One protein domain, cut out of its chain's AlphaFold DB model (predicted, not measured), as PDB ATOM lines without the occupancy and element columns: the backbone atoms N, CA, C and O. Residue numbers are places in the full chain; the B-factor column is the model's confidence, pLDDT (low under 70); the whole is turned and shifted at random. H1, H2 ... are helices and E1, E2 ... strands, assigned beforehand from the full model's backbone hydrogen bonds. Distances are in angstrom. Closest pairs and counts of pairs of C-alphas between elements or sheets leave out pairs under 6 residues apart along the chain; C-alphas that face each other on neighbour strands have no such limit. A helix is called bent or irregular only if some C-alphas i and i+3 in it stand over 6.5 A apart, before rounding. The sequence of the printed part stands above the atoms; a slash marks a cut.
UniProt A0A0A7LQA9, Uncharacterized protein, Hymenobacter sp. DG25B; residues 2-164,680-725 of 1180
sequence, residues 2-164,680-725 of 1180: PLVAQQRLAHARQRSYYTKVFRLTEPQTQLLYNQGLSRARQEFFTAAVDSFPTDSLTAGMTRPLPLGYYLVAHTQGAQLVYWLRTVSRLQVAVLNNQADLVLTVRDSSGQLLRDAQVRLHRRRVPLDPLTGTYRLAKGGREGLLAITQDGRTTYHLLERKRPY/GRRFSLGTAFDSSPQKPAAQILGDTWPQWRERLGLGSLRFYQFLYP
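Overview. This is residues 2 to 164 and 680 to 725 of the 1180 residues of an uncharacterized protein of Hymenobacter sp. DG25B (UniProt A0A0A7LQA9). What would one see first in this model? Two lobes stand end to end: a strongly twisted sheet of five strands with H3 on one face and H1 and H4 on the other, then two small three-strand sheets roughly face to face. H1 packs between the lobes, on the large sheet and on E7 E9 E10. How is it made up and how large is it? The printed part has 209 residues, with the order E1 H1 H2 E2 H3 E3 E4 E5 E6 E7 E8 E9 E10 E11 H4 H5; the three sheets, E2 E1 E3 E4 E11, E5 E6 E8 and E7 E9 E10, are antiparallel throughout and the class is mixed, helices and strands. It is a loose rod of 74 by 36 by 25 A, with a radius of gyration of the C-alphas of 20.9 A.

Arrangement. What stands beside the first strand? E1, residues 18 to 23, is antiparallel to E2, residues 48 to 53, with N 21 and O 50 2.9 A apart, and to E3, residues 68 to 76, with N 22 and O 71 2.8 A apart. E4, residues 79 to 87, forms a hairpin with E3, at 158 degrees, with N 72 and O 83 2.9 A apart, and its other neighbour is E11, residues 697 to 700, antiparallel, with N 80 and O 699 2.9 A apart. Which helices are on this sheet? H1, residues 26 to 35, is 10.8 A over it, over E3 and E4, slantwise at 50 degrees to E3 on the local plane; H2, residues 42 to 45, only grazes it with residues 44 to 45. H3, residues 54 to 62, runs along the strands on the opposite face from H1 at a height of 8.4 A, and E2, H3 and E3 form a split strand-helix-strand unit, two strands running the same way with E1 between them, its crossover right-handed. H4, residues 702 to 711, is on the same face as H1 but over none of the strands, while H5, residues 718 to 723, is not on the sheet. How is the second lobe joined? E6, residues 101 to 106, pairs with E5, residues 91 to 94, N 93 and O 104 being 3.1 A apart, and with E8, residues 133 to 136, N 103 and O 134 being 2.8 A apart. E9, residues 143 to 149, pairs with E7, residues 117 to 120, N 119 and O 146 being 2.8 A apart, and forms a hairpin with E10, residues 152 to 159, N 147 and O 154 being 2.9 A apart. H1 runs along E10 at a height of 9.6 A over this sheet, the closest C-alphas being those of Tyr 33 and Leu 157, 7.0 A. How complete are the helix backbones? Each O i to N i+4 pair is within hydrogen-bond range in H1 and H5, against 3 of 5 in H3 and 3 of 6 in H4; H2 is too short for such a pair.

Along the chain. Where do the elements begin and end? E1 begins at C-alpha 18, (-48.033, 39.816, -73.407), and H5 ends at C-alpha 723, (-58.977, 40.473, -88.847). Which are long? E3 measures 25.8 A, E4 25.7 A, E10 22.7 A and H1 14.2 A. Which helices are irregular? H3, with C-alphas 55 and 58 8.5 A apart, and H4, with C-alphas 703 and 706 7.5 A apart.

Size, cuts and confidence. How far does it reach? The C-alphas farthest apart are those of Pro 2 and Leu 130, 74.7 A. Where is it cut? Residues 165 to 679 are not printed, and C-alphas 164 and 680 are 12.6 A apart. Which link is long, and where is confidence low? The link from E7 to E8 is long, and pLDDT is under 70 at residues 2 to 7, 59, 162 to 164, 680 and 687 to 695.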
ATOM      1  N   PRO A   2     -49.881  16.457 -81.193       27.41
ATOM      2  CA  PRO A   2     -51.052  16.616 -80.330       27.41
ATOM      3  C   PRO A   2     -52.062  17.599 -80.946       27.41
ATOM      4  O   PRO A   2     -51.677  18.662 -81.436       27.41
ATOM      5  N   LEU A   3     -53.360  17.274 -80.900       29.88
ATOM      6  CA  LEU A   3     -54.409  18.209 -81.312       29.88
ATOM      7  C   LEU A   3     -54.560  19.329 -80.275       29.88
ATOM      8  O   LEU A   3     -55.246  19.174 -79.266       29.88
ATOM      9  N   VAL A   4     -53.975  20.494 -80.559       35.28
ATOM     10  CA  VAL A   4     -54.323  21.733 -79.852       35.28
ATOM     11  C   VAL A   4     -55.785  22.061 -80.166       35.28
ATOM     12  O   VAL A   4     -56.125  22.401 -81.300       35.28
ATOM     13  N   ALA A   5     -56.658  21.948 -79.163       38.38
ATOM     14  CA  ALA A   5     -58.083  22.222 -79.309       38.38
ATOM     15  C   ALA A   5     -58.307  23.659 -79.817       38.38
ATOM     16  O   ALA A   5     -57.970  24.632 -79.139       38.38
ATOM     17  N   GLN A   6     -58.866  23.800 -81.025       54.81
ATOM     18  CA  GLN A   6     -58.996  25.100 -81.685       54.81
ATOM     19  C   GLN A   6     -59.852  26.070 -80.855       54.81
ATOM     20  O   GLN A   6     -61.041  25.834 -80.617       54.81
ATOM     21  N   GLN A   7     -59.262  27.202 -80.454       62.25
ATOM     22  CA  GLN A   7     -59.995  28.281 -79.793       62.25
ATOM     23  C   GLN A   7     -61.064  28.845 -80.739       62.25
ATOM     24  O   GLN A   7     -60.746  29.485 -81.741       62.25
ATOM     25  N   ARG A   8     -62.339  28.637 -80.393       81.56
ATOM     26  CA  ARG A   8     -63.503  29.182 -81.112       81.56
ATOM     27  C   ARG A   8     -63.439  30.712 -81.130       81.56
ATOM     28  O   ARG A   8     -63.302  31.318 -80.066       81.56
ATOM     29  N   LEU A   9     -63.624  31.345 -82.289       86.50
ATOM     30  CA  LEU A   9     -63.500  32.798 -82.488       86.50
ATOM     31  C   LEU A   9     -64.341  33.618 -81.491       86.50
ATOM     32  O   LEU A   9     -63.879  34.621 -80.955       86.50
ATOM     33  N   ALA A  10     -65.542  33.141 -81.159       83.06
ATOM     34  CA  ALA A  10     -66.443  33.740 -80.167       83.06
ATOM     35  C   ALA A  10     -65.862  33.868 -78.734       83.06
ATOM     36  O   ALA A  10     -66.361  34.663 -77.931       83.06
ATOM     37  N   HIS A  11     -64.816  33.106 -78.410       84.06
ATOM     38  CA  HIS A  11     -64.084  33.147 -77.139       84.06
ATOM     39  C   HIS A  11     -62.588  33.455 -77.334       84.06
ATOM     40  O   HIS A  11     -61.837  33.447 -76.362       84.06
ATOM     41  N   ALA A  12     -62.151  33.735 -78.567       85.81
ATOM     42  CA  ALA A  12     -60.757  34.006 -78.876       85.81
ATOM     43  C   ALA A  12     -60.288  35.337 -78.272       85.81
ATOM     44  O   ALA A  12     -61.034  36.315 -78.167       85.81
ATOM     45  N   ARG A  13     -59.012  35.367 -77.890       87.44
ATOM     46  CA  ARG A  13     -58.370  36.504 -77.232       87.44
ATOM     47  C   ARG A  13     -58.278  37.716 -78.174       87.44
ATOM     48  O   ARG A  13     -57.628  37.645 -79.212       87.44
ATOM     49  N   GLN A  14     -58.881  38.842 -77.785       88.69
ATOM     50  CA  GLN A  14     -58.906  40.096 -78.570       88.69
ATOM     51  C   GLN A  14     -57.750  41.067 -78.243       88.69
ATOM     52  O   GLN A  14     -57.805  42.249 -78.585       88.69
ATOM     53  N   ARG A  15     -56.723  40.577 -77.540       90.38
ATOM     54  CA  ARG A  15     -55.508  41.298 -77.134       90.38
ATOM     55  C   ARG A  15     -54.292  40.381 -77.277       90.38
ATOM     56  O   ARG A  15     -54.454  39.161 -77.234       90.38
ATOM     57  N   SER A  16     -53.081  40.927 -77.362       91.12
ATOM     58  CA  SER A  16     -51.850  40.122 -77.250       91.12
ATOM     59  C   SER A  16     -51.793  39.360 -75.913       91.12
ATOM     60  O   SER A  16     -52.413  39.768 -74.922       91.12
ATOM     61  N   TYR A  17     -51.077  38.230 -75.863       89.94
ATOM     62  CA  TYR A  17     -50.831  37.499 -74.604       89.94
ATOM     63  C   TYR A  17     -49.971  38.308 -73.631       89.94
ATOM     64  O   TYR A  17     -50.275  38.364 -72.440       89.94
ATOM     65  N   TYR A  18     -48.951  38.978 -74.164       90.38
ATOM     66  CA  TYR A  18     -48.033  39.816 -73.407       90.38
ATOM     67  C   TYR A  18     -48.172  41.289 -73.790       90.38
ATOM     68  O   TYR A  18     -48.341  41.629 -74.966       90.38
ATOM     69  N   THR A  19     -48.022  42.145 -72.787       91.44
ATOM     70  CA  THR A  19     -47.634  43.546 -72.932       91.44
ATOM     71  C   THR A  19     -46.108  43.597 -72.919       91.44
ATOM     72  O   THR A  19     -45.477  42.976 -72.060       91.44
ATOM     73  N   LYS A  20     -45.503  44.322 -73.863       92.44
ATOM     74  CA  LYS A  20     -44.048  44.502 -73.961       92.44
ATOM     75  C   LYS A  20     -43.646  45.920 -73.561       92.44
ATOM     76  O   LYS A  20     -44.358  46.881 -73.846       92.44
ATOM     77  N   VAL A  21     -42.501  46.029 -72.895       92.56
ATOM     78  CA  VAL A  21     -41.897  47.281 -72.434       92.56
ATOM     79  C   VAL A  21     -40.677  47.565 -73.303       92.56
ATOM     80  O   VAL A  21     -39.792  46.722 -73.407       92.56
ATOM     81  N   PHE A  22     -40.613  48.742 -73.916       92.50
ATOM     82  CA  PHE A  22     -39.549  49.173 -74.822       92.50
ATOM     83  C   PHE A  22     -38.861  50.402 -74.225       92.50
ATOM     84  O   PHE A  22     -39.537  51.357 -73.847       92.50
ATOM     85  N   ARG A  23     -37.529  50.385 -74.097       92.38
ATOM     86  CA  ARG A  23     -36.770  51.508 -73.524       92.38
ATOM     87  C   ARG A  23     -36.518  52.573 -74.589       92.38
ATOM     88  O   ARG A  23     -36.035  52.248 -75.668       92.38
ATOM     89  N   LEU A  24     -36.794  53.833 -74.263       91.25
ATOM     90  CA  LEU A  24     -36.506  54.972 -75.131       91.25
ATOM     91  C   LEU A  24     -35.106  55.542 -74.879       91.25
ATOM     92  O   LEU A  24     -34.616  55.550 -73.747       91.25
ATOM     93  N   THR A  25     -34.497  56.095 -75.927       90.19
ATOM     94  CA  THR A  25     -33.331  56.987 -75.814       90.19
ATOM     95  C   THR A  25     -33.773  58.432 -75.529       90.19
ATOM     96  O   THR A  25     -34.944  58.784 -75.723       90.19
ATOM     97  N   GLU A  26     -32.862  59.300 -75.067       85.69
ATOM     98  CA  GLU A  26     -33.203  60.709 -74.789       85.69
ATOM     99  C   GLU A  26     -33.762  61.452 -76.026       85.69
ATOM    100  O   GLU A  26     -34.806  62.091 -75.881       85.69
ATOM    101  N   PRO A  27     -33.210  61.312 -77.255       89.06
ATOM    102  CA  PRO A  27     -33.795  61.931 -78.451       89.06
ATOM    103  C   PRO A  27     -35.208  61.430 -78.787       89.06
ATOM    104  O   PRO A  27     -36.061  62.218 -79.193       89.06
ATOM    105  N   GLN A  28     -35.491  60.137 -78.586       90.88
ATOM    106  CA  GLN A  28     -36.825  59.562 -78.816       90.88
ATOM    107  C   GLN A  28     -37.834  60.100 -77.794       90.88
ATOM    108  O   GLN A  28     -38.922  60.543 -78.160       90.88
ATOM    109  N   THR A  29     -37.442  60.138 -76.518       88.69
ATOM    110  CA  THR A  29     -38.229  60.742 -75.433       88.69
ATOM    111  C   THR A  29     -38.521  62.214 -75.734       88.69
ATOM    112  O   THR A  29     -39.675  62.643 -75.689       88.69
ATOM    113  N   GLN A  30     -37.497  62.979 -76.117       87.50
ATOM    114  CA  GLN A  30     -37.626  64.390 -76.467       87.50
ATOM    115  C   GLN A  30     -38.538  64.603 -77.687       87.50
ATOM    116  O   GLN A  30     -39.313  65.560 -77.693       87.50
ATOM    117  N   LEU A  31     -38.505  63.727 -78.699       88.56
ATOM    118  CA  LEU A  31     -39.438  63.794 -79.829       88.56
ATOM    119  C   LEU A  31     -40.887  63.606 -79.359       88.56
ATOM    120  O   LEU A  31     -41.743  64.424 -79.696       88.56
ATOM    121  N   LEU A  32     -41.151  62.567 -78.556       87.62
ATOM    122  CA  LEU A  32     -42.494  62.276 -78.053       87.62
ATOM    123  C   LEU A  32     -43.046  63.448 -77.239       87.62
ATOM    124  O   LEU A  32     -44.098  63.968 -77.605       87.62
ATOM    125  N   TYR A  33     -42.323  63.923 -76.215       83.25
ATOM    126  CA  TYR A  33     -42.754  65.047 -75.363       83.25
ATOM    127  C   TYR A  33     -43.025  66.351 -76.139       83.25
ATOM    128  O   TYR A  33     -43.825  67.168 -75.685       83.25
ATOM    129  N   ASN A  34     -42.381  66.566 -77.293       82.31
ATOM    130  CA  ASN A  34     -42.611  67.755 -78.123       82.31
ATOM    131  C   ASN A  34     -43.724  67.585 -79.172       82.31
ATOM    132  O   ASN A  34     -44.310  68.590 -79.572       82.31
ATOM    133  N   GLN A  35     -43.997  66.368 -79.663       83.38
ATOM    134  CA  GLN A  35     -44.875  66.158 -80.830       83.38
ATOM    135  C   GLN A  35     -46.107  65.267 -80.591       83.38
ATOM    136  O   GLN A  35     -46.937  65.133 -81.492       83.38
ATOM    137  N   GLY A  36     -46.252  64.675 -79.403       82.19
ATOM    138  CA  GLY A  36     -47.358  63.778 -79.056       82.19
ATOM    139  C   GLY A  36     -46.997  62.298 -79.181       82.19
ATOM    140  O   GLY A  36     -46.226  61.896 -80.052       82.19
ATOM    141  N   LEU A  37     -47.612  61.460 -78.340       85.69
ATOM    142  CA  LEU A  37     -47.408  60.005 -78.364       85.69
ATOM    143  C   LEU A  37     -47.780  59.372 -79.710       85.69
ATOM    144  O   LEU A  37     -47.137  58.417 -80.120       85.69
ATOM    145  N   SER A  38     -48.731  59.956 -80.446       83.81
ATOM    146  CA  SER A  38     -49.104  59.542 -81.807       83.81
ATOM    147  C   SER A  38     -47.960  59.607 -82.829       83.81
ATOM    148  O   SER A  38     -48.073  58.996 -83.892       83.81
ATOM    149  N   ARG A  39     -46.859  60.309 -82.517       87.81
ATOM    150  CA  ARG A  39     -45.609  60.329 -83.296       87.81
ATOM    151  C   ARG A  39     -44.619  59.228 -82.903       87.81
ATOM    152  O   ARG A  39     -43.494  59.242 -83.397       87.81
ATOM    153  N   ALA A  40     -45.010  58.269 -82.061       87.75
ATOM    154  CA  ALA A  40     -44.236  57.052 -81.861       87.75
ATOM    155  C   ALA A  40     -44.062  56.313 -83.194       87.75
ATOM    156  O   ALA A  40     -45.034  56.043 -83.906       87.75
ATOM    157  N   ARG A  41     -42.804  56.022 -83.529       87.88
ATOM    158  CA  ARG A  41     -42.383  55.372 -84.773       87.88
ATOM    159  C   ARG A  41     -42.049  53.904 -84.525       87.88
ATOM    160  O   ARG A  41     -41.683  53.523 -83.416       87.88
ATOM    161  N   GLN A  42     -42.072  53.103 -85.589       82.50
ATOM    162  CA  GLN A  42     -41.681  51.687 -85.585       82.50
ATOM    163  C   GLN A  42     -40.304  51.431 -84.932       82.50
ATOM    164  O   GLN A  42     -40.121  50.427 -84.242       82.50
ATOM    165  N   GLU A  43     -39.357  52.358 -85.111       87.69
ATOM    166  CA  GLU A  43     -37.998  52.298 -84.553       87.69
ATOM    167  C   GLU A  43     -37.957  52.334 -83.008       87.69
ATOM    168  O   GLU A  43     -37.016  51.812 -82.410       87.69
ATOM    169  N   PHE A  44     -39.001  52.856 -82.345       90.19
ATOM    170  CA  PHE A  44     -39.105  52.918 -80.874       90.19
ATOM    171  C   PHE A  44     -39.593  51.594 -80.258       90.19
ATOM    172  O   PHE A  44     -39.544  51.417 -79.045       90.19
ATOM    173  N   PHE A  45     -40.059  50.656 -81.090       87.88
ATOM    174  CA  PHE A  45     -40.582  49.346 -80.686       87.88
ATOM    175  C   PHE A  45     -39.646  48.192 -81.096       87.88
ATOM    176  O   PHE A  45     -40.090  47.070 -81.339       87.88
ATOM    177  N   THR A  46     -38.352  48.478 -81.254       79.62
ATOM    178  CA  THR A  46     -37.340  47.560 -81.804       79.62
ATOM    179  C   THR A  46     -36.929  46.463 -80.825       79.62
ATOM    180  O   THR A  46     -37.067  45.287 -81.156       79.62
ATOM    181  N   ALA A  47     -36.481  46.827 -79.620       82.94
ATOM    182  CA  ALA A  47     -36.058  45.888 -78.580       82.94
ATOM    183  C   ALA A  47     -36.923  46.023 -77.317       82.94
ATOM    184  O   ALA A  47     -37.018  47.099 -76.722       82.94
ATOM    185  N   ALA A  48     -37.555  44.922 -76.900       89.00
ATOM    186  CA  ALA A  48     -38.298  44.860 -75.643       89.00
ATOM    187  C   ALA A  48     -37.353  44.493 -74.487       89.00
ATOM    188  O   ALA A  48     -36.572  43.554 -74.608       89.00
ATOM    189  N   VAL A  49     -37.445  45.223 -73.375       92.12
ATOM    190  CA  VAL A  49     -36.584  45.081 -72.185       92.12
ATOM    191  C   VAL A  49     -37.280  44.411 -70.994       92.12
ATOM    192  O   VAL A  49     -36.608  43.952 -70.080       92.12
ATOM    193  N   ASP A  50     -38.613  44.344 -71.003       91.12
ATOM    194  CA  ASP A  50     -39.438  43.542 -70.089       91.12
ATOM    195  C   ASP A  50     -40.734  43.131 -70.815       91.12
ATOM    196  O   ASP A  50     -41.139  43.747 -71.810       91.12
ATOM    197  N   SER A  51     -41.405  42.088 -70.327       90.62
ATOM    198  CA  SER A  51     -42.767  41.751 -70.736       90.62
ATOM    199  C   SER A  51     -43.548  41.046 -69.628       90.62
ATOM    200  O   SER A  51     -43.000  40.269 -68.842       90.62
ATOM    201  N   PHE A  52     -44.851  41.307 -69.574       91.00
ATOM    202  CA  PHE A  52     -45.765  40.742 -68.580       91.00
ATOM    203  C   PHE A  52     -47.109  40.361 -69.225       91.00
ATOM    204  O   PHE A  52     -47.463  40.932 -70.260       91.00
ATOM    205  N   PRO A  53     -47.872  39.405 -68.659       90.75
ATOM    206  CA  PRO A  53     -49.177  39.026 -69.199       90.75
ATOM    207  C   PRO A  53     -50.128  40.226 -69.253       90.75
ATOM    208  O   PRO A  53     -50.308  40.925 -68.254       90.75
ATOM    209  N   THR A  54     -50.768  40.457 -70.401       88.06
ATOM    210  CA  THR A  54     -51.615  41.644 -70.639       88.06
ATOM    211  C   THR A  54     -52.785  41.752 -69.654       88.06
ATOM    212  O   THR A  54     -53.246  42.850 -69.354       88.06
ATOM    213  N   ASP A  55     -53.249  40.621 -69.121       85.06
ATOM    214  CA  ASP A  55     -54.376  40.558 -68.182       85.06
ATOM    215  C   ASP A  55     -53.955  40.881 -66.735       85.06
ATOM    216  O   ASP A  55     -54.794  41.181 -65.891       85.06
ATOM    217  N   SER A  56     -52.648  40.888 -66.453       83.69
ATOM    218  CA  SER A  56     -52.046  41.195 -65.146       83.69
ATOM    219  C   SER A  56     -51.490  42.626 -65.091       83.69
ATOM    220  O   SER A  56     -50.487  42.891 -64.428       83.69
ATOM    221  N   LEU A  57     -52.121  43.559 -65.813       73.62
ATOM    222  CA  LEU A  57     -51.584  44.894 -66.110       73.62
ATOM    223  C   LEU A  57     -51.194  45.693 -64.852       73.62
ATOM    224  O   LEU A  57     -50.136  46.319 -64.839       73.62
ATOM    225  N   THR A  58     -51.976  45.605 -63.771       70.19
ATOM    226  CA  THR A  58     -51.658  46.233 -62.475       70.19
ATOM    227  C   THR A  58     -50.329  45.733 -61.899       70.19
ATOM    228  O   THR A  58     -49.506  46.541 -61.481       70.19
ATOM    229  N   ALA A  59     -50.081  44.419 -61.938       69.50
ATOM    230  CA  ALA A  59     -48.843  43.814 -61.441       69.50
ATOM    231  C   ALA A  59     -47.637  44.119 -62.352       69.50
ATOM    232  O   ALA A  59     -46.516  44.283 -61.869       69.50
ATOM    233  N   GLY A  60     -47.860  44.256 -63.664       73.38
ATOM    234  CA  GLY A  60     -46.846  44.739 -64.608       73.38
ATOM    235  C   GLY A  60     -46.437  46.194 -64.354       73.38
ATOM    236  O   GLY A  60     -45.253  46.528 -64.387       73.38
ATOM    237  N   MET A  61     -47.400  47.060 -64.020       72.50
ATOM    238  CA  MET A  61     -47.142  48.463 -63.672       72.50
ATOM    239  C   MET A  61     -46.355  48.632 -62.362       72.50
ATOM    240  O   MET A  61     -45.637  49.620 -62.227       72.50
ATOM    241  N   THR A  62     -46.431  47.676 -61.428       72.38
ATOM    242  CA  THR A  62     -45.649  47.690 -60.176       72.38
ATOM    243  C   THR A  62     -44.277  47.019 -60.274       72.38
ATOM    244  O   THR A  62     -43.497  47.132 -59.331       72.38
ATOM    245  N   ARG A  63     -43.934  46.338 -61.381       79.19
ATOM    246  CA  ARG A  63     -42.589  45.746 -61.552       79.19
ATOM    247  C   ARG A  63     -41.495  46.819 -61.474       79.19
ATOM    248  O   ARG A  63     -41.667  47.865 -62.111       79.19
ATOM    249  N   PRO A  64     -40.374  46.583 -60.769       82.88
ATOM    250  CA  PRO A  64     -39.248  47.507 -60.773       82.88
ATOM    251  C   PRO A  64     -38.627  47.584 -62.174       82.88
ATOM    252  O   PRO A  64     -38.453  46.573 -62.848       82.88
ATOM    253  N   LEU A  65     -38.280  48.798 -62.596       85.56
ATOM    254  CA  LEU A  65     -37.523  49.077 -63.816       85.56
ATOM    255  C   LEU A  65     -36.383  50.052 -63.470       85.56
ATOM    256  O   LEU A  65     -36.517  50.818 -62.510       85.56
ATOM    257  N   PRO A  66     -35.277  50.066 -64.236       88.69
ATOM    258  CA  PRO A  66     -34.255  51.104 -64.120       88.69
ATOM    259  C   PRO A  66     -34.813  52.520 -64.345       88.69
ATOM    260  O   PRO A  66     -35.898  52.708 -64.893       88.69
ATOM    261  N   LEU A  67     -34.043  53.539 -63.953       86.25
ATOM    262  CA  LEU A  67     -34.395  54.936 -64.231       86.25
ATOM    263  C   LEU A  67     -34.357  55.216 -65.742       86.25
ATOM    264  O   LEU A  67     -33.383  54.866 -66.419       86.25
ATOM    265  N   GLY A  68     -35.395  55.878 -66.252       86.75
ATOM    266  CA  GLY A  68     -35.541  56.200 -67.669       86.75
ATOM    267  C   GLY A  68     -36.992  56.263 -68.144       86.75
ATOM    268  O   GLY A  68     -37.931  56.345 -67.350       86.75
ATOM    269  N   TYR A  69     -37.151  56.215 -69.465       88.69
ATOM    270  CA  TYR A  69     -38.423  56.344 -70.171       88.69
ATOM    271  C   TYR A  69     -38.724  55.083 -70.974       88.69
ATOM    272  O   TYR A  69     -37.842  54.539 -71.647       88.69
ATOM    273  N   TYR A  70     -39.974  54.628 -70.915       90.00
ATOM    274  CA  TYR A  70     -40.395  53.372 -71.525       90.00
ATOM    275  C   TYR A  70     -41.734  53.520 -72.247       90.00
ATOM    276  O   TYR A  70     -42.698  54.008 -71.662       90.00
ATOM    277  N   LEU A  71     -41.830  53.037 -73.487       91.50
ATOM    278  CA  LEU A  71     -43.127  52.756 -74.102       91.50
ATOM    279  C   LEU A  71     -43.595  51.375 -73.652       91.50
ATOM    280  O   LEU A  71     -42.890  50.383 -73.820       91.50
ATOM    281  N   VAL A  72     -44.796  51.304 -73.092       91.50
ATOM    282  CA  VAL A  72     -45.442  50.050 -72.703       91.50
ATOM    283  C   VAL A  72     -46.570  49.798 -73.695       91.50
ATOM    284  O   VAL A  72     -47.451  50.644 -73.834       91.50
ATOM    285  N   ALA A  73     -46.524  48.683 -74.429       92.06
ATOM    286  CA  ALA A  73     -47.396  48.438 -75.578       92.06
ATOM    287  C   ALA A  73     -47.947  47.006 -75.634       92.06
ATOM    288  O   ALA A  73     -47.257  46.027 -75.347       92.06
ATOM    289  N   HIS A  74     -49.202  46.895 -76.059       92.50
ATOM    290  CA  HIS A  74     -49.913  45.647 -76.341       92.50
ATOM    291  C   HIS A  74     -50.868  45.876 -77.520       92.50
ATOM    292  O   HIS A  74     -51.029  47.011 -77.967       92.50
ATOM    293  N   THR A  75     -51.534  44.840 -78.028       91.12
ATOM    294  CA  THR A  75     -52.645  45.046 -78.975       91.12
ATOM    295  C   THR A  75     -54.002  44.906 -78.303       91.12
ATOM    296  O   THR A  75     -54.167  44.103 -77.384       91.12
ATOM    297  N   GLN A  76     -54.987  45.652 -78.804       89.25
ATOM    298  CA  GLN A  76     -56.406  45.472 -78.505       89.25
ATOM    299  C   GLN A  76     -57.212  45.682 -79.787       89.25
ATOM    300  O   GLN A  76     -57.147  46.742 -80.408       89.25
ATOM    301  N   GLY A  77     -57.980  44.673 -80.204       87.31
ATOM    302  CA  GLY A  77     -58.630  44.711 -81.511       87.31
ATOM    303  C   GLY A  77     -57.598  44.875 -82.635       87.31
ATOM    304  O   GLY A  77     -56.503  44.314 -82.571       87.31
ATOM    305  N   ALA A  78     -57.925  45.703 -83.625       85.44
ATOM    306  CA  ALA A  78     -57.054  46.056 -84.752       85.44
ATOM    307  C   ALA A  78     -55.982  47.126 -84.432       85.44
ATOM    308  O   ALA A  78     -55.363  47.664 -85.353       85.44
ATOM    309  N   GLN A  79     -55.799  47.485 -83.157       89.06
ATOM    310  CA  GLN A  79     -54.942  48.592 -82.731       89.06
ATOM    311  C   GLN A  79     -53.760  48.120 -81.882       89.06
ATOM    312  O   GLN A  79     -53.906  47.251 -81.018       89.06
ATOM    313  N   LEU A  80     -52.606  48.755 -82.087       90.38
ATOM    314  CA  LEU A  80     -51.531  48.817 -81.104       90.38
ATOM    315  C   LEU A  80     -51.904  49.890 -80.075       90.38
ATOM    316  O   LEU A  80     -52.109  51.046 -80.444       90.38
ATOM    317  N   VAL A  81     -51.988  49.509 -78.804       91.19
ATOM    318  CA  VAL A  81     -52.356  50.372 -77.677       91.19
ATOM    319  C   VAL A  81     -51.151  50.510 -76.754       91.19
ATOM    320  O   VAL A  81     -50.653  49.516 -76.215       91.19
ATOM    321  N   TYR A  82     -50.674  51.741 -76.579       91.06
ATOM    322  CA  TYR A  82     -49.424  52.022 -75.880       91.06
ATOM    323  C   TYR A  82     -49.464  53.305 -75.049       91.06
ATOM    324  O   TYR A  82     -50.234  54.225 -75.318       91.06
ATOM    325  N   TRP A  83     -48.615  53.371 -74.030       89.12
ATOM    326  CA  TRP A  83     -48.475  54.531 -73.154       89.12
ATOM    327  C   TRP A  83     -47.021  54.728 -72.713       89.12
ATOM    328  O   TRP A  83     -46.188  53.831 -72.872       89.12
ATOM    329  N   LEU A  84     -46.709  55.909 -72.183       86.88
ATOM    330  CA  LEU A  84     -45.388  56.247 -71.656       86.88
ATOM    331  C   LEU A  84     -45.341  55.972 -70.151       86.88
ATOM    332  O   LEU A  84     -46.140  56.508 -69.386       86.88
ATOM    333  N   ARG A  85     -44.369  55.165 -69.724       85.62
ATOM    334  CA  ARG A  85     -44.023  54.939 -68.321       85.62
ATOM    335  C   ARG A  85     -42.672  55.590 -68.032       85.62
ATOM    336  O   ARG A  85     -41.641  55.145 -68.535       85.62
ATOM    337  N   THR A  86     -42.689  56.618 -67.193       83.12
ATOM    338  CA  THR A  86     -41.495  57.313 -66.697       83.12
ATOM    339  C   THR A  86     -41.072  56.733 -65.350       83.12
ATOM    340  O   THR A  86     -41.914  56.457 -64.497       83.12
ATOM    341  N   VAL A  87     -39.766  56.552 -65.146       84.06
ATOM    342  CA  VAL A  87     -39.187  56.073 -63.884       84.06
ATOM    343  C   VAL A  87     -38.091  57.048 -63.454       84.06
ATOM    344  O   VAL A  87     -37.013  57.095 -64.045       84.06
ATOM    345  N   SER A  88     -38.392  57.854 -62.435       81.50
ATOM    346  CA  SER A  88     -37.582  58.988 -61.975       81.50
ATOM    347  C   SER A  88     -37.454  58.988 -60.448       81.50
ATOM    348  O   SER A  88     -38.349  58.510 -59.754       81.50
ATOM    349  N   ARG A  89     -36.359  59.560 -59.926       82.38
ATOM    350  CA  ARG A  89     -36.213  59.925 -58.501       82.38
ATOM    351  C   ARG A  89     -36.573  61.390 -58.220       82.38
ATOM    352  O   ARG A  89     -36.619  61.783 -57.062       82.38
ATOM    353  N   LEU A  90     -36.802  62.189 -59.264       85.62
ATOM    354  CA  LEU A  90     -37.046  63.625 -59.169       85.62
ATOM    355  C   LEU A  90     -38.545  63.932 -59.099       85.62
ATOM    356  O   LEU A  90     -39.298  63.582 -60.011       85.62
ATOM    357  N   GLN A  91     -38.960  64.632 -58.044       85.00
ATOM    358  CA  GLN A  91     -40.310  65.162 -57.860       85.00
ATOM    359  C   GLN A  91     -40.336  66.661 -58.178       85.00
ATOM    360  O   GLN A  91     -39.797  67.483 -57.432       85.00
ATOM    361  N   VAL A  92     -41.008  67.038 -59.264       88.44
ATOM    362  CA  VAL A  92     -41.140  68.436 -59.701       88.44
ATOM    363  C   VAL A  92     -42.525  68.963 -59.337       88.44
ATOM    364  O   VAL A  92     -43.512  68.250 -59.502       88.44
ATOM    365  N   ALA A  93     -42.629  70.214 -58.887       89.75
ATOM    366  CA  ALA A  93     -43.917  70.898 -58.770       89.75
ATOM    367  C   ALA A  93     -43.817  72.391 -59.121       89.75
ATOM    368  O   ALA A  93     -42.754  73.003 -59.036       89.75
ATOM    369  N   VAL A  94     -44.942  72.977 -59.536       91.25
ATOM    370  CA  VAL A  94     -45.049  74.403 -59.875       91.25
ATOM    371  C   VAL A  94     -45.637  75.160 -58.689       91.25
ATOM    372  O   VAL A  94     -46.769  74.883 -58.299       91.25
ATOM    373  N   LEU A  95     -44.923  76.160 -58.164       91.88
ATOM    374  CA  LEU A  95     -45.523  77.114 -57.228       91.88
ATOM    375  C   LEU A  95     -46.245  78.179 -58.060       91.88
ATOM    376  O   LEU A  95     -45.622  79.066 -58.647       91.88
ATOM    377  N   ASN A  96     -47.562  78.038 -58.207       86.38
ATOM    378  CA  ASN A  96     -48.361  78.846 -59.127       86.38
ATOM    379  C   ASN A  96     -48.648  80.257 -58.576       86.38
ATOM    380  O   ASN A  96     -49.803  80.642 -58.401       86.38
ATOM    381  N   ASN A  97     -47.598  81.061 -58.381       85.06
ATOM    382  CA  ASN A  97     -47.691  82.434 -57.872       85.06
ATOM    383  C   ASN A  97     -48.316  83.431 -58.877       85.06
ATOM    384  O   ASN A  97     -48.277  84.637 -58.654       85.06
ATOM    385  N   GLN A  98     -48.892  82.952 -59.987       82.00
ATOM    386  CA  GLN A  98     -49.683  83.680 -60.996       82.00
ATOM    387  C   GLN A  98     -48.965  84.787 -61.805       82.00
ATOM    388  O   GLN A  98     -49.558  85.350 -62.739       82.00
ATOM    389  N   ALA A  99     -47.704  85.092 -61.481       83.06
ATOM    390  CA  ALA A  99     -46.922  86.190 -62.053       83.06
ATOM    391  C   ALA A  99     -45.621  85.716 -62.729       83.06
ATOM    392  O   ALA A  99     -45.298  86.168 -63.840       83.06
ATOM    393  N   ASP A 100     -44.909  84.802 -62.068       88.75
ATOM    394  CA  ASP A 100     -43.626  84.221 -62.461       88.75
ATOM    395  C   ASP A 100     -43.801  82.762 -62.926       88.75
ATOM    396  O   ASP A 100     -44.861  82.163 -62.762       88.75
ATOM    397  N   LEU A 101     -42.736  82.160 -63.464       91.94
ATOM    398  CA  LEU A 101     -42.572  80.704 -63.409       91.94
ATOM    399  C   LEU A 101     -41.739  80.373 -62.171       91.94
ATOM    400  O   LEU A 101     -40.635  80.903 -62.054       91.94
ATOM    401  N   VAL A 102     -42.238  79.502 -61.293       93.75
ATOM    402  CA  VAL A 102     -41.539  79.030 -60.089       93.75
ATOM    403  C   VAL A 102     -41.667  77.511 -59.996       93.75
ATOM    404  O   VAL A 102     -42.775  76.978 -60.087       93.75
ATOM    405  N   LEU A 103     -40.542  76.818 -59.833       94.50
ATOM    406  CA  LEU A 103     -40.446  75.359 -59.826       94.50
ATOM    407  C   LEU A 103     -39.694  74.878 -58.584       94.50
ATOM    408  O   LEU A 103     -38.569  75.312 -58.328       94.50
ATOM    409  N   THR A 104     -40.278  73.936 -57.850       92.94
ATOM    410  CA  THR A 104     -39.540  73.100 -56.900       92.94
ATOM    411  C   THR A 104     -39.053  71.847 -57.620       92.94
ATOM    412  O   THR A 104     -39.787  71.242 -58.403       92.94
ATOM    413  N   VAL A 105     -37.808  71.459 -57.349       92.38
ATOM    414  CA  VAL A 105     -37.239  70.167 -57.743       92.38
ATOM    415  C   VAL A 105     -36.808  69.487 -56.458       92.38
ATOM    416  O   VAL A 105     -36.110  70.095 -55.645       92.38
ATOM    417  N   ARG A 106     -37.278  68.263 -56.241       88.62
ATOM    418  CA  ARG A 106     -36.997  67.476 -55.042       88.62
ATOM    419  C   ARG A 106     -36.530  66.079 -55.408       88.62
ATOM    420  O   ARG A 106     -36.806  65.608 -56.510       88.62
ATOM    421  N   ASP A 107     -35.846  65.432 -54.481       85.44
ATOM    422  CA  ASP A 107     -35.489  64.019 -54.565       85.44
ATOM    423  C   ASP A 107     -36.668  63.106 -54.145       85.44
ATOM    424  O   ASP A 107     -37.820  63.538 -54.029       85.44
ATOM    425  N   SER A 108     -36.380  61.825 -53.892       77.75
ATOM    426  CA  SER A 108     -37.348  60.852 -53.380       77.75
ATOM    427  C   SER A 108     -37.644  60.959 -51.876       77.75
ATOM    428  O   SER A 108     -38.683  60.456 -51.457       77.75
ATOM    429  N   SER A 109     -36.789  61.597 -51.065       75.38
ATOM    430  CA  SER A 109     -37.073  61.896 -49.647       75.38
ATOM    431  C   SER A 109     -37.920  63.163 -49.457       75.38
ATOM    432  O   SER A 109     -38.616  63.299 -48.451       75.38
ATOM    433  N   GLY A 110     -37.915  64.063 -50.445       76.00
ATOM    434  CA  GLY A 110     -38.655  65.324 -50.456       76.00
ATOM    435  C   GLY A 110     -37.792  66.566 -50.199       76.00
ATOM    436  O   GLY A 110     -38.341  67.672 -50.171       76.00
ATOM    437  N   GLN A 111     -36.472  66.419 -50.046       84.00
ATOM    438  CA  GLN A 111     -35.532  67.538 -49.946       84.00
ATOM    439  C   GLN A 111     -35.450  68.320 -51.262       84.00
ATOM    440  O   GLN A 111     -35.544  67.752 -52.347       84.00
ATOM    441  N   LEU A 112     -35.252  69.640 -51.172       88.12
ATOM    442  CA  LEU A 112     -35.088  70.523 -52.332       88.12
ATOM    443  C   LEU A 112     -33.671  70.424 -52.910       88.12
ATOM    444  O   LEU A 112     -32.709  70.802 -52.244       88.12
ATOM    445  N   LEU A 113     -33.563  70.019 -54.176       91.50
ATOM    446  CA  LEU A 113     -32.301  70.012 -54.921       91.50
ATOM    447  C   LEU A 113     -31.994  71.420 -55.448       91.50
ATOM    448  O   LEU A 113     -32.829  72.046 -56.107       91.50
ATOM    449  N   ARG A 114     -30.792  71.931 -55.164       91.62
ATOM    450  CA  ARG A 114     -30.378  73.328 -55.444       91.62
ATOM    451  C   ARG A 114     -29.324  73.449 -56.554       91.62
ATOM    452  O   ARG A 114     -29.058  74.540 -57.047       91.62
ATOM    453  N   ASP A 115     -28.749  72.320 -56.926       91.56
ATOM    454  CA  ASP A 115     -27.659  72.097 -57.870       91.56
ATOM    455  C   ASP A 115     -28.143  71.655 -59.269       91.56
ATOM    456  O   ASP A 115     -27.460  71.904 -60.267       91.56
ATOM    457  N   ALA A 116     -29.347  71.076 -59.355       93.12
ATOM    458  CA  ALA A 116     -29.973  70.601 -60.589       93.12
ATOM    459  C   ALA A 116     -29.979  71.638 -61.733       93.12
ATOM    460  O   ALA A 116     -30.357  72.806 -61.585       93.12
ATOM    461  N   GLN A 117     -29.652  71.193 -62.948       95.25
ATOM    462  CA  GLN A 117     -29.653  72.053 -64.131       95.25
ATOM    463  C   GLN A 117     -31.040  72.097 -64.788       95.25
ATOM    464  O   GLN A 117     -31.331  71.355 -65.725       95.25
ATOM    465  N   VAL A 118     -31.903  73.002 -64.320       95.19
ATOM    466  CA  VAL A 118     -33.233  73.224 -64.915       95.19
ATOM    467  C   VAL A 118     -33.141  74.080 -66.185       95.19
ATOM    468  O   VAL A 118     -32.595  75.189 -66.184       95.19
ATOM    469  N   ARG A 119     -33.727  73.597 -67.287       93.75
ATOM    470  CA  ARG A 119     -33.836  74.293 -68.578       93.75
ATOM    471  C   ARG A 119     -35.278  74.248 -69.091       93.75
ATOM    472  O   ARG A 119     -35.910  73.198 -69.092       93.75
ATOM    473  N   LEU A 120     -35.794  75.379 -69.570       91.25
ATOM    474  CA  LEU A 120     -37.054  75.471 -70.315       91.25
ATOM    475  C   LEU A 120     -36.718  75.683 -71.795       91.25
ATOM    476  O   LEU A 120     -36.133  76.706 -72.173       91.25
ATOM    477  N   HIS A 121     -37.058  74.703 -72.635       85.06
ATOM    478  CA  HIS A 121     -36.469  74.562 -73.970       85.06
ATOM    479  C   HIS A 121     -34.926  74.658 -73.896       85.06
ATOM    480  O   HIS A 121     -34.287  73.906 -73.167       85.06
ATOM    481  N   ARG A 122     -34.308  75.604 -74.618       82.94
ATOM    482  CA  ARG A 122     -32.851  75.828 -74.613       82.94
ATOM    483  C   ARG A 122     -32.364  76.736 -73.467       82.94
ATOM    484  O   ARG A 122     -31.164  76.746 -73.190       82.94
ATOM    485  N   ARG A 123     -33.255  77.489 -72.799       90.00
ATOM    486  CA  ARG A 123     -32.910  78.523 -71.795       90.00
ATOM    487  C   ARG A 123     -32.796  77.927 -70.388       90.00
ATOM    488  O   ARG A 123     -33.700  77.216 -69.965       90.00
ATOM    489  N   ARG A 124     -31.731  78.250 -69.645       93.00
ATOM    490  CA  ARG A 124     -31.592  77.894 -68.218       93.00
ATOM    491  C   ARG A 124     -32.639  78.634 -67.376       93.00
ATOM    492  O   ARG A 124     -32.936  79.797 -67.647       93.00
ATOM    493  N   VAL A 125     -33.169  77.971 -66.353       95.25
ATOM    494  CA  VAL A 125     -33.911  78.599 -65.255       95.25
ATOM    495  C   VAL A 125     -32.944  78.723 -64.069       95.25
ATOM    496  O   VAL A 125     -32.382  77.706 -63.662       95.25
ATOM    497  N   PRO A 126     -32.681  79.928 -63.534       95.38
ATOM    498  CA  PRO A 126     -31.789  80.102 -62.392       95.38
ATOM    499  C   PRO A 126     -32.468  79.681 -61.081       95.38
ATOM    500  O   PRO A 126     -33.694  79.755 -60.956       95.38
ATOM    501  N   LEU A 127     -31.659  79.284 -60.097       95.56
ATOM    502  CA  LEU A 127     -32.092  79.126 -58.709       95.56
ATOM    503  C   LEU A 127     -32.318  80.508 -58.073       95.56
ATOM    504  O   LEU A 127     -31.527  81.429 -58.270       95.56
ATOM    505  N   ASP A 128     -33.377  80.642 -57.282       95.00
ATOM    506  CA  ASP A 128     -33.684  81.812 -56.467       95.00
ATOM    507  C   ASP A 128     -33.363  81.511 -54.989       95.00
ATOM    508  O   ASP A 128     -34.109  80.765 -54.337       95.00
ATOM    509  N   PRO A 129     -32.261  82.057 -54.435       92.69
ATOM    510  CA  PRO A 129     -31.734  81.639 -53.136       92.69
ATOM    511  C   PRO A 129     -32.675  81.950 -51.967       92.69
ATOM    512  O   PRO A 129     -32.661  81.224 -50.979       92.69
ATOM    513  N   LEU A 130     -33.549  82.959 -52.092       93.69
ATOM    514  CA  LEU A 130     -34.511  83.325 -51.041       93.69
ATOM    515  C   LEU A 130     -35.623  82.283 -50.843       93.69
ATOM    516  O   LEU A 130     -36.283  82.272 -49.811       93.69
ATOM    517  N   THR A 131     -35.870  81.432 -51.842       93.06
ATOM    518  CA  THR A 131     -36.975  80.452 -51.822       93.06
ATOM    519  C   THR A 131     -36.509  79.011 -52.032       93.06
ATOM    520  O   THR A 131     -37.285  78.089 -51.799       93.06
ATOM    521  N   GLY A 132     -35.268  78.793 -52.482       92.94
ATOM    522  CA  GLY A 132     -34.772  77.464 -52.853       92.94
ATOM    523  C   GLY A 132     -35.485  76.877 -54.078       92.94
ATOM    524  O   GLY A 132     -35.638  75.664 -54.170       92.94
ATOM    525  N   THR A 133     -35.963  77.732 -54.991       94.81
ATOM    526  CA  THR A 133     -36.762  77.340 -56.167       94.81
ATOM    527  C   THR A 133     -36.132  77.818 -57.468       94.81
ATOM    528  O   THR A 133     -35.465  78.847 -57.498       94.81
ATOM    529  N   TYR A 134     -36.374  77.114 -58.570       96.00
ATOM    530  CA  TYR A 134     -35.950  77.550 -59.900       96.00
ATOM    531  C   TYR A 134     -36.992  78.514 -60.467       96.00
ATOM    532  O   TYR A 134     -38.158  78.142 -60.635       96.00
ATOM    533  N   ARG A 135     -36.603  79.764 -60.750       94.25
ATOM    534  CA  ARG A 135     -37.555  80.851 -61.019       94.25
ATOM    535  C   ARG A 135     -37.188  81.722 -62.221       94.25
ATOM    536  O   ARG A 135     -36.073  82.215 -62.340       94.25
ATOM    537  N   LEU A 136     -38.174  82.003 -63.077       92.81
ATOM    538  CA  LEU A 136     -38.116  83.086 -64.068       92.81
ATOM    539  C   LEU A 136     -39.080  84.205 -63.658       92.81
ATOM    540  O   LEU A 136     -40.282  84.144 -63.943       92.81
ATOM    541  N   ALA A 137     -38.538  85.242 -63.014       88.69
ATOM    542  CA  ALA A 137     -39.286  86.431 -62.609       88.69
ATOM    543  C   ALA A 137     -39.956  87.104 -63.820       88.69
ATOM    544  O   ALA A 137     -39.297  87.418 -64.811       88.69
ATOM    545  N   LYS A 138     -41.283  87.288 -63.764       83.81
ATOM    546  CA  LYS A 138     -42.140  87.762 -64.868       83.81
ATOM    547  C   LYS A 138     -41.901  87.012 -66.199       83.81
ATOM    548  O   LYS A 138     -42.182  87.553 -67.271       83.81
ATOM    549  N   GLY A 139     -41.395  85.777 -66.152       79.38
ATOM    550  CA  GLY A 139     -40.922  85.011 -67.306       79.38
ATOM    551  C   GLY A 139     -41.653  83.681 -67.511       79.38
ATOM    552  O   GLY A 139     -42.786  83.507 -67.075       79.38
ATOM    553  N   GLY A 140     -41.003  82.753 -68.217       82.44
ATOM    554  CA  GLY A 140     -41.581  81.457 -68.588       82.44
ATOM    555  C   GLY A 140     -42.537  81.500 -69.791       82.44
ATOM    556  O   GLY A 140     -43.071  82.546 -70.174       82.44
ATOM    557  N   ARG A 141     -42.735  80.328 -70.399       85.88
ATOM    558  CA  ARG A 141     -43.694  80.007 -71.471       85.88
ATOM    559  C   ARG A 141     -44.167  78.562 -71.261       85.88
ATOM    560  O   ARG A 141     -43.562  77.847 -70.470       85.88
ATOM    561  N   GLU A 142     -45.234  78.153 -71.939       87.75
ATOM    562  CA  GLU A 142     -45.547  76.723 -72.071       87.75
ATOM    563  C   GLU A 142     -44.455  76.014 -72.897       87.75
ATOM    564  O   GLU A 142     -43.848  76.647 -73.764       87.75
ATOM    565  N   GLY A 143     -44.163  74.745 -72.604       88.12
ATOM    566  CA  GLY A 143     -43.123  73.984 -73.296       88.12
ATOM    567  C   GLY A 143     -42.433  72.900 -72.465       88.12
ATOM    568  O   GLY A 143     -42.701  72.720 -71.282       88.12
ATOM    569  N   LEU A 144     -41.511  72.173 -73.099       89.19
ATOM    570  CA  LEU A 144     -40.716  71.130 -72.452       89.19
ATOM    571  C   LEU A 144     -39.705  71.715 -71.449       89.19
ATOM    572  O   LEU A 144     -38.828  72.497 -71.839       89.19
ATOM    573  N   LEU A 145     -39.816  71.300 -70.186       91.44
ATOM    574  CA  LEU A 145     -38.760  71.387 -69.181       91.44
ATOM    575  C   LEU A 145     -37.832  70.177 -69.315       91.44
ATOM    576  O   LEU A 145     -38.295  69.052 -69.503       91.44
ATOM    577  N   ALA A 146     -36.536  70.423 -69.174       91.88
ATOM    578  CA  ALA A 146     -35.490  69.426 -69.021       91.88
ATOM    579  C   ALA A 146     -34.735  69.733 -67.723       91.88
ATOM    580  O   ALA A 146     -34.372  70.886 -67.484       91.88
ATOM    581  N   ILE A 147     -34.536  68.732 -66.876       92.56
ATOM    582  CA  ILE A 147     -33.881  68.866 -65.573       92.56
ATOM    583  C   ILE A 147     -32.763  67.838 -65.529       92.56
ATOM    584  O   ILE A 147     -33.039  66.642 -65.524       92.56
ATOM    585  N   THR A 148     -31.513  68.294 -65.530       91.38
ATOM    586  CA  THR A 148     -30.356  67.395 -65.473       91.38
ATOM    587  C   THR A 148     -29.788  67.356 -64.057       91.38
ATOM    588  O   THR A 148     -29.389  68.392 -63.525       91.38
ATOM    589  N   GLN A 149     -29.747  66.159 -63.471       90.00
ATOM    590  CA  GLN A 149     -29.157  65.844 -62.165       90.00
ATOM    591  C   GLN A 149     -28.263  64.610 -62.342       90.00
ATOM    592  O   GLN A 149     -28.640  63.692 -63.069       90.00
ATOM    593  N   ASP A 150     -27.077  64.592 -61.732       86.06
ATOM    594  CA  ASP A 150     -26.128  63.461 -61.770       86.06
ATOM    595  C   ASP A 150     -25.860  62.921 -63.197       86.06
ATOM    596  O   ASP A 150     -25.796  61.716 -63.446       86.06
ATOM    597  N   GLY A 151     -25.780  63.833 -64.176       83.31
ATOM    598  CA  GLY A 151     -25.578  63.515 -65.595       83.31
ATOM    599  C   GLY A 151     -26.793  62.935 -66.340       83.31
ATOM    600  O   GLY A 151     -26.651  62.552 -67.496       83.31
ATOM    601  N   ARG A 152     -27.982  62.863 -65.725       83.31
ATOM    602  CA  ARG A 152     -29.209  62.294 -66.320       83.31
ATOM    603  C   ARG A 152     -30.301  63.346 -66.462       83.31
ATOM    604  O   ARG A 152     -30.549  64.093 -65.519       83.31
ATOM    605  N   THR A 153     -30.984  63.384 -67.607       88.50
ATOM    606  CA  THR A 153     -32.014  64.398 -67.881       88.50
ATOM    607  C   THR A 153     -33.430  63.840 -67.736       88.50
ATOM    608  O   THR A 153     -33.813  62.911 -68.444       88.50
ATOM    609  N   THR A 154     -34.245  64.441 -66.863       87.88
ATOM    610  CA  THR A 154     -35.692  64.184 -66.806       87.88
ATOM    611  C   THR A 154     -36.479  65.294 -67.493       87.88
ATOM    612  O   THR A 154     -36.243  66.491 -67.311       87.88
ATOM    613  N   TYR A 155     -37.435  64.879 -68.311       87.62
ATOM    614  CA  TYR A 155     -38.321  65.718 -69.095       87.62
ATOM    615  C   TYR A 155     -39.706  65.813 -68.455       87.62
ATOM    616  O   TYR A 155     -40.283  64.802 -68.056       87.62
ATOM    617  N   HIS A 156     -40.256  67.029 -68.406       86.75
ATOM    618  CA  HIS A 156     -41.620  67.300 -67.943       86.75
ATOM    619  C   HIS A 156     -42.274  68.354 -68.845       86.75
ATOM    620  O   HIS A 156     -41.635  69.340 -69.218       86.75
ATOM    621  N   LEU A 157     -43.554  68.195 -69.188       85.81
ATOM    622  CA  LEU A 157     -44.278  69.232 -69.927       85.81
ATOM    623  C   LEU A 157     -44.745  70.334 -68.967       85.81
ATOM    624  O   LEU A 157     -45.426  70.051 -67.983       85.81
ATOM    625  N   LEU A 158     -44.419  71.592 -69.265       88.75
ATOM    626  CA  LEU A 158     -44.955  72.763 -68.578       88.75
ATOM    627  C   LEU A 158     -46.088  73.369 -69.411       88.75
ATOM    628  O   LEU A 158     -45.863  73.912 -70.492       88.75
ATOM    629  N   GLU A 159     -47.305  73.324 -68.891       87.31
ATOM    630  CA  GLU A 159     -48.476  73.958 -69.491       87.31
ATOM    631  C   GLU A 159     -48.710  75.342 -68.877       87.31
ATOM    632  O   GLU A 159     -48.509  75.564 -67.678       87.31
ATOM    633  N   ARG A 160     -49.188  76.292 -69.685       85.12
ATOM    634  CA  ARG A 160     -49.617  77.608 -69.204       85.12
ATOM    635  C   ARG A 160     -51.140  77.667 -69.201       85.12
ATOM    636  O   ARG A 160     -51.752  77.973 -70.220       85.12
ATOM    637  N   LYS A 161     -51.756  77.418 -68.044       75.31
ATOM    638  CA  LYS A 161     -53.209  77.530 -67.847       75.31
ATOM    639  C   LYS A 161     -53.686  78.949 -68.187       75.31
ATOM    640  O   LYS A 161     -53.479  79.900 -67.431       75.31
ATOM    641  N   ARG A 162     -54.332  79.093 -69.345       62.84
ATOM    642  CA  ARG A 162     -54.983  80.331 -69.799       62.84
ATOM    643  C   ARG A 162     -56.348  80.439 -69.099       62.84
ATOM    644  O   ARG A 162     -57.045  79.428 -69.027       62.84
ATOM    645  N   PRO A 163     -56.760  81.610 -68.575       55.56
ATOM    646  CA  PRO A 163     -58.103  81.770 -68.016       55.56
ATOM    647  C   PRO A 163     -59.183  81.422 -69.049       55.56
ATOM    648  O   PRO A 163     -59.030  81.738 -70.231       55.56
ATOM    649  N   TYR A 164     -60.286  80.810 -68.613       41.00
ATOM    650  CA  TYR A 164     -61.407  80.490 -69.500       41.00
ATOM    651  C   TYR A 164     -61.902  81.764 -70.214       41.00
ATOM    652  O   TYR A 164     -62.114  82.803 -69.588       41.00
ATOM    653  N   GLY A 680     -51.514  86.918 -65.026       62.34
ATOM    654  CA  GLY A 680     -50.978  86.932 -66.384       62.34
ATOM    655  C   GLY A 680     -50.244  85.648 -66.771       62.34
ATOM    656  O   GLY A 680     -50.096  85.371 -67.966       62.34
ATOM    657  N   ARG A 681     -49.772  84.863 -65.792       74.56
ATOM    658  CA  ARG A 681     -49.073  83.590 -66.008       74.56
ATOM    659  C   ARG A 681     -49.442  82.589 -64.919       74.56
ATOM    660  O   ARG A 681     -48.801  82.548 -63.879       74.56
ATOM    661  N   ARG A 682     -50.457  81.763 -65.172       83.88
ATOM    662  CA  ARG A 682     -50.667  80.536 -64.398       83.88
ATOM    663  C   ARG A 682     -49.986  79.376 -65.114       83.88
ATOM    664  O   ARG A 682     -50.152  79.226 -66.325       83.88
ATOM    665  N   PHE A 683     -49.221  78.586 -64.376       86.69
ATOM    666  CA  PHE A 683     -48.482  77.435 -64.892       86.69
ATOM    667  C   PHE A 683     -48.890  76.160 -64.146       86.69
ATOM    668  O   PHE A 683     -49.326  76.215 -62.996       86.69
ATOM    669  N   SER A 684     -48.739  75.013 -64.798       86.31
ATOM    670  CA  SER A 684     -48.880  73.683 -64.198       86.31
ATOM    671  C   SER A 684     -48.023  72.678 -64.956       86.31
ATOM    672  O   SER A 684     -47.753  72.874 -66.139       86.31
ATOM    673  N   LEU A 685     -47.631  71.578 -64.312       84.19
ATOM    674  CA  LEU A 685     -47.132  70.427 -65.064       84.19
ATOM    675  C   LEU A 685     -48.297  69.802 -65.842       84.19
ATOM    676  O   LEU A 685     -49.415  69.715 -65.330       84.19
ATOM    677  N   GLY A 686     -48.039  69.422 -67.091       70.12
ATOM    678  CA  GLY A 686     -49.029  68.811 -67.966       70.12
ATOM    679  C   GLY A 686     -49.223  67.338 -67.640       70.12
ATOM    680  O   GLY A 686     -48.320  66.529 -67.847       70.12
ATOM    681  N   THR A 687     -50.422  66.967 -67.189       56.69
ATOM    682  CA  THR A 687     -50.792  65.583 -66.828       56.69
ATOM    683  C   THR A 687     -51.017  64.670 -68.044       56.69
ATOM    684  O   THR A 687     -51.521  63.557 -67.911       56.69
ATOM    685  N   ALA A 688     -50.683  65.145 -69.248       48.28
ATOM    686  CA  ALA A 688     -50.983  64.488 -70.515       48.28
ATOM    687  C   ALA A 688     -49.904  63.503 -71.004       48.28
ATOM    688  O   ALA A 688     -50.222  62.652 -71.833       48.28
ATOM    689  N   PHE A 689     -48.650  63.614 -70.539       55.06
ATOM    690  CA  PHE A 689     -47.534  62.835 -71.104       55.06
ATOM    691  C   PHE A 689     -47.156  61.572 -70.340       55.06
ATOM    692  O   PHE A 689     -46.946  60.541 -70.983       55.06
ATOM    693  N   ASP A 690     -47.142  61.620 -69.007       53.88
ATOM    694  CA  ASP A 690     -47.071  60.428 -68.154       53.88
ATOM    695  C   ASP A 690     -48.425  59.707 -68.204       53.88
ATOM    696  O   ASP A 690     -49.269  59.774 -67.310       53.88
ATOM    697  N   SER A 691     -48.670  59.093 -69.357       52.28
ATOM    698  CA  SER A 691     -49.936  58.481 -69.725       52.28
ATOM    699  C   SER A 691     -50.127  57.203 -68.921       52.28
ATOM    700  O   SER A 691     -49.501  56.177 -69.160       52.28
ATOM    701  N   SER A 692     -51.042  57.251 -67.959       60.28
ATOM    702  CA  SER A 692     -51.593  56.044 -67.349       60.28
ATOM    703  C   SER A 692     -52.204  55.127 -68.429       60.28
ATOM    704  O   SER A 692     -52.759  55.641 -69.407       60.28
ATOM    705  N   PRO A 693     -52.237  53.791 -68.242       57.72
ATOM    706  CA  PRO A 693     -53.029  52.873 -69.076       57.72
ATOM    707  C   PRO A 693     -54.537  53.203 -69.137       57.72
ATOM    708  O   PRO A 693     -55.265  52.605 -69.923       57.72
ATOM    709  N   GLN A 694     -55.016  54.165 -68.339       61.25
ATOM    710  CA  GLN A 694     -56.356  54.767 -68.423       61.25
ATOM    711  C   GLN A 694     -56.514  55.778 -69.584       61.25
ATOM    712  O   GLN A 694     -57.639  56.114 -69.946       61.25
ATOM    713  N   LYS A 695     -55.411  56.289 -70.155       69.25
ATOM    714  CA  LYS A 695     -55.369  57.220 -71.302       69.25
ATOM    715  C   LYS A 695     -54.245  56.846 -72.295       69.25
ATOM    716  O   LYS A 695     -53.336  57.649 -72.514       69.25
ATOM    717  N   PRO A 696     -54.257  55.633 -72.877       79.81
ATOM    718  CA  PRO A 696     -53.227  55.213 -73.816       79.81
ATOM    719  C   PRO A 696     -53.403  55.894 -75.181       79.81
ATOM    720  O   PRO A 696     -54.512  56.255 -75.582       79.81
ATOM    721  N   ALA A 697     -52.311  56.002 -75.929       85.25
ATOM    722  CA  ALA A 697     -52.355  56.248 -77.362       85.25
ATOM    723  C   ALA A 697     -52.705  54.950 -78.112       85.25
ATOM    724  O   ALA A 697     -52.435  53.842 -77.639       85.25
ATOM    725  N   ALA A 698     -53.290  55.091 -79.301       86.69
ATOM    726  CA  ALA A 698     -53.612  53.971 -80.175       86.69
ATOM    727  C   ALA A 698     -53.247  54.279 -81.633       86.69
ATOM    728  O   ALA A 698     -53.541  55.361 -82.142       86.69
ATOM    729  N   GLN A 699     -52.639  53.307 -82.311       86.00
ATOM    730  CA  GLN A 699     -52.394  53.311 -83.757       86.00
ATOM    731  C   GLN A 699     -53.059  52.077 -84.380       86.00
ATOM    732  O   GLN A 699     -53.185  51.039 -83.731       86.00
ATOM    733  N   ILE A 700     -53.506  52.181 -85.634       84.44
ATOM    734  CA  ILE A 700     -53.967  51.016 -86.406       84.44
ATOM    735  C   ILE A 700     -52.742  50.138 -86.685       84.44
ATOM    736  O   ILE A 700     -51.676  50.683 -86.957       84.44
ATOM    737  N   LEU A 701     -52.886  48.812 -86.647       85.12
ATOM    738  CA  LEU A 701     -51.812  47.921 -87.093       85.12
ATOM    739  C   LEU A 701     -51.566  48.090 -88.604       85.12
ATOM    740  O   LEU A 701     -50.464  48.486 -88.976       85.12
ATOM    741  N   GLY A 702     -52.590  47.888 -89.447       81.88
ATOM    742  CA  GLY A 702     -52.545  48.211 -90.882       81.88
ATOM    743  C   GLY A 702     -51.300  47.640 -91.564       81.88
ATOM    744  O   GLY A 702     -50.973  46.472 -91.370       81.88
ATOM    745  N   ASP A 703     -50.555  48.487 -92.270       79.75
ATOM    746  CA  ASP A 703     -49.317  48.126 -92.982       79.75
ATOM    747  C   ASP A 703     -48.217  47.550 -92.062       79.75
ATOM    748  O   ASP A 703     -47.355  46.792 -92.501       79.75
ATOM    749  N   THR A 704     -48.254  47.853 -90.756       84.06
ATOM    750  CA  THR A 704     -47.310  47.300 -89.763       84.06
ATOM    751  C   THR A 704     -47.716  45.917 -89.234       84.06
ATOM    752  O   THR A 704     -46.981  45.323 -88.438       84.06
ATOM    753  N   TRP A 705     -48.857  45.368 -89.675       86.38
ATOM    754  CA  TRP A 705     -49.363  44.050 -89.267       86.38
ATOM    755  C   TRP A 705     -48.312  42.924 -89.323       86.38
ATOM    756  O   TRP A 705     -48.182  42.244 -88.303       86.38
ATOM    757  N   PRO A 706     -47.522  42.727 -90.404       87.00
ATOM    758  CA  PRO A 706     -46.570  41.611 -90.484       87.00
ATOM    759  C   PRO A 706     -45.549  41.604 -89.338       87.00
ATOM    760  O   PRO A 706     -45.242  40.562 -88.771       87.00
ATOM    761  N   GLN A 707     -45.092  42.785 -88.922       84.38
ATOM    762  CA  GLN A 707     -44.106  42.941 -87.852       84.38
ATOM    763  C   GLN A 707     -44.712  42.623 -86.477       84.38
ATOM    764  O   GLN A 707     -44.086  41.985 -85.630       84.38
ATOM    765  N   TRP A 708     -45.951  43.065 -86.237       88.00
ATOM    766  CA  TRP A 708     -46.652  42.822 -84.974       88.00
ATOM    767  C   TRP A 708     -47.205  41.396 -84.862       88.00
ATOM    768  O   TRP A 708     -47.255  40.866 -83.748       88.00
ATOM    769  N   ARG A 709     -47.535  40.750 -85.994       89.12
ATOM    770  CA  ARG A 709     -47.887  39.321 -86.106       89.12
ATOM    771  C   ARG A 709     -46.860  38.448 -85.396       89.12
ATOM    772  O   ARG A 709     -47.245  37.585 -84.608       89.12
ATOM    773  N   GLU A 710     -45.580  38.715 -85.639       86.12
ATOM    774  CA  GLU A 710     -44.451  38.020 -85.021       86.12
ATOM    775  C   GLU A 710     -44.141  38.577 -83.627       86.12
ATOM    776  O   GLU A 710     -44.203  37.842 -82.638       86.12
ATOM    777  N   ARG A 711     -43.889  39.892 -83.505       84.88
ATOM    778  CA  ARG A 711     -43.410  40.526 -82.258       84.88
ATOM    779  C   ARG A 711     -44.310  40.296 -81.042       84.88
ATOM    780  O   ARG A 711     -43.800  40.329 -79.918       84.88
ATOM    781  N   LEU A 712     -45.614  40.085 -81.234       87.81
ATOM    782  CA  LEU A 712     -46.585  39.791 -80.170       87.81
ATOM    783  C   LEU A 712     -47.277  38.419 -80.324       87.81
ATOM    784  O   LEU A 712     -48.234  38.140 -79.600       87.81
ATOM    785  N   GLY A 713     -46.803  37.563 -81.238       86.31
ATOM    786  CA  GLY A 713     -47.330  36.210 -81.464       86.31
ATOM    787  C   GLY A 713     -48.771  36.160 -81.990       86.31
ATOM    788  O   GLY A 713     -49.449  35.141 -81.844       86.31
ATOM    789  N   LEU A 714     -49.268  37.253 -82.580       89.88
ATOM    790  CA  LEU A 714     -50.678  37.433 -82.948       89.88
ATOM    791  C   LEU A 714     -51.147  36.435 -84.014       89.88
ATOM    792  O   LEU A 714     -52.327  36.101 -84.040       89.88
ATOM    793  N   GLY A 715     -50.244  35.902 -84.846       83.81
ATOM    794  CA  GLY A 715     -50.576  34.857 -85.827       83.81
ATOM    795  C   GLY A 715     -51.163  33.576 -85.205       83.81
ATOM    796  O   GLY A 715     -51.938  32.876 -85.854       83.81
ATOM    797  N   SER A 716     -50.863  33.302 -83.928       85.50
ATOM    798  CA  SER A 716     -51.442  32.180 -83.166       85.50
ATOM    799  C   SER A 716     -52.894  32.410 -82.721       85.50
ATOM    800  O   SER A 716     -53.590  31.467 -82.343       85.50
ATOM    801  N   LEU A 717     -53.374  33.658 -82.740       90.06
ATOM    802  CA  LEU A 717     -54.668  34.041 -82.185       90.06
ATOM    803  C   LEU A 717     -55.759  34.029 -83.258       90.06
ATOM    804  O   LEU A 717     -55.756  34.840 -84.185       90.06
ATOM    805  N   ARG A 718     -56.772  33.173 -83.069       90.12
ATOM    806  CA  ARG A 718     -57.901  33.005 -84.006       90.12
ATOM    807  C   ARG A 718     -58.639  34.310 -84.331       90.12
ATOM    808  O   ARG A 718     -59.151  34.466 -85.432       90.12
ATOM    809  N   PHE A 719     -58.657  35.259 -83.394       91.12
ATOM    810  CA  PHE A 719     -59.218  36.595 -83.597       91.12
ATOM    811  C   PHE A 719     -58.422  37.437 -84.607       91.12
ATOM    812  O   PHE A 719     -59.020  38.108 -85.442       91.12
ATOM    813  N   TYR A 720     -57.089  37.374 -84.590       90.31
ATOM    814  CA  TYR A 720     -56.260  38.112 -85.545       90.31
ATOM    815  C   TYR A 720     -56.256  37.457 -86.931       90.31
ATOM    816  O   TYR A 720     -56.291  38.177 -87.919       90.31
ATOM    817  N   GLN A 721     -56.367  36.125 -87.012       90.62
ATOM    818  CA  GLN A 721     -56.634  35.403 -88.271       90.62
ATOM    819  C   GLN A 721     -57.980  35.799 -88.921       90.62
ATOM    820  O   GLN A 721     -58.153  35.657 -90.126       90.62
ATOM    821  N   PHE A 722     -58.940  36.285 -88.126       92.00
ATOM    822  CA  PHE A 722     -60.228  36.812 -88.594       92.00
ATOM    823  C   PHE A 722     -60.151  38.291 -89.029       92.00
ATOM    824  O   PHE A 722     -60.914  38.701 -89.908       92.00
ATOM    825  N   LEU A 723     -59.244  39.084 -88.439       90.06
ATOM    826  CA  LEU A 723     -58.977  40.473 -88.847       90.06
ATOM    827  C   LEU A 723     -58.087  40.570 -90.091       90.06
ATOM    828  O   LEU A 723     -58.301  41.450 -90.916       90.06
ATOM    829  N   TYR A 724     -57.100  39.682 -90.199       89.31
ATOM    830  CA  TYR A 724     -56.102  39.630 -91.265       89.31
ATOM    831  C   TYR A 724     -56.064  38.207 -91.849       89.31
ATOM    832  O   TYR A 724     -55.210  37.402 -91.464       89.31
ATOM    833  N   PRO A 725     -57.028  37.845 -92.715       88.50
ATOM    834  CA  PRO A 725     -57.075  36.521 -93.322       88.50
ATOM    835  C   PRO A 725     -55.958  36.342 -94.361       88.50
ATOM    836  O   PRO A 725     -55.944  37.035 -95.373       88.50
TER     837      PRO A 725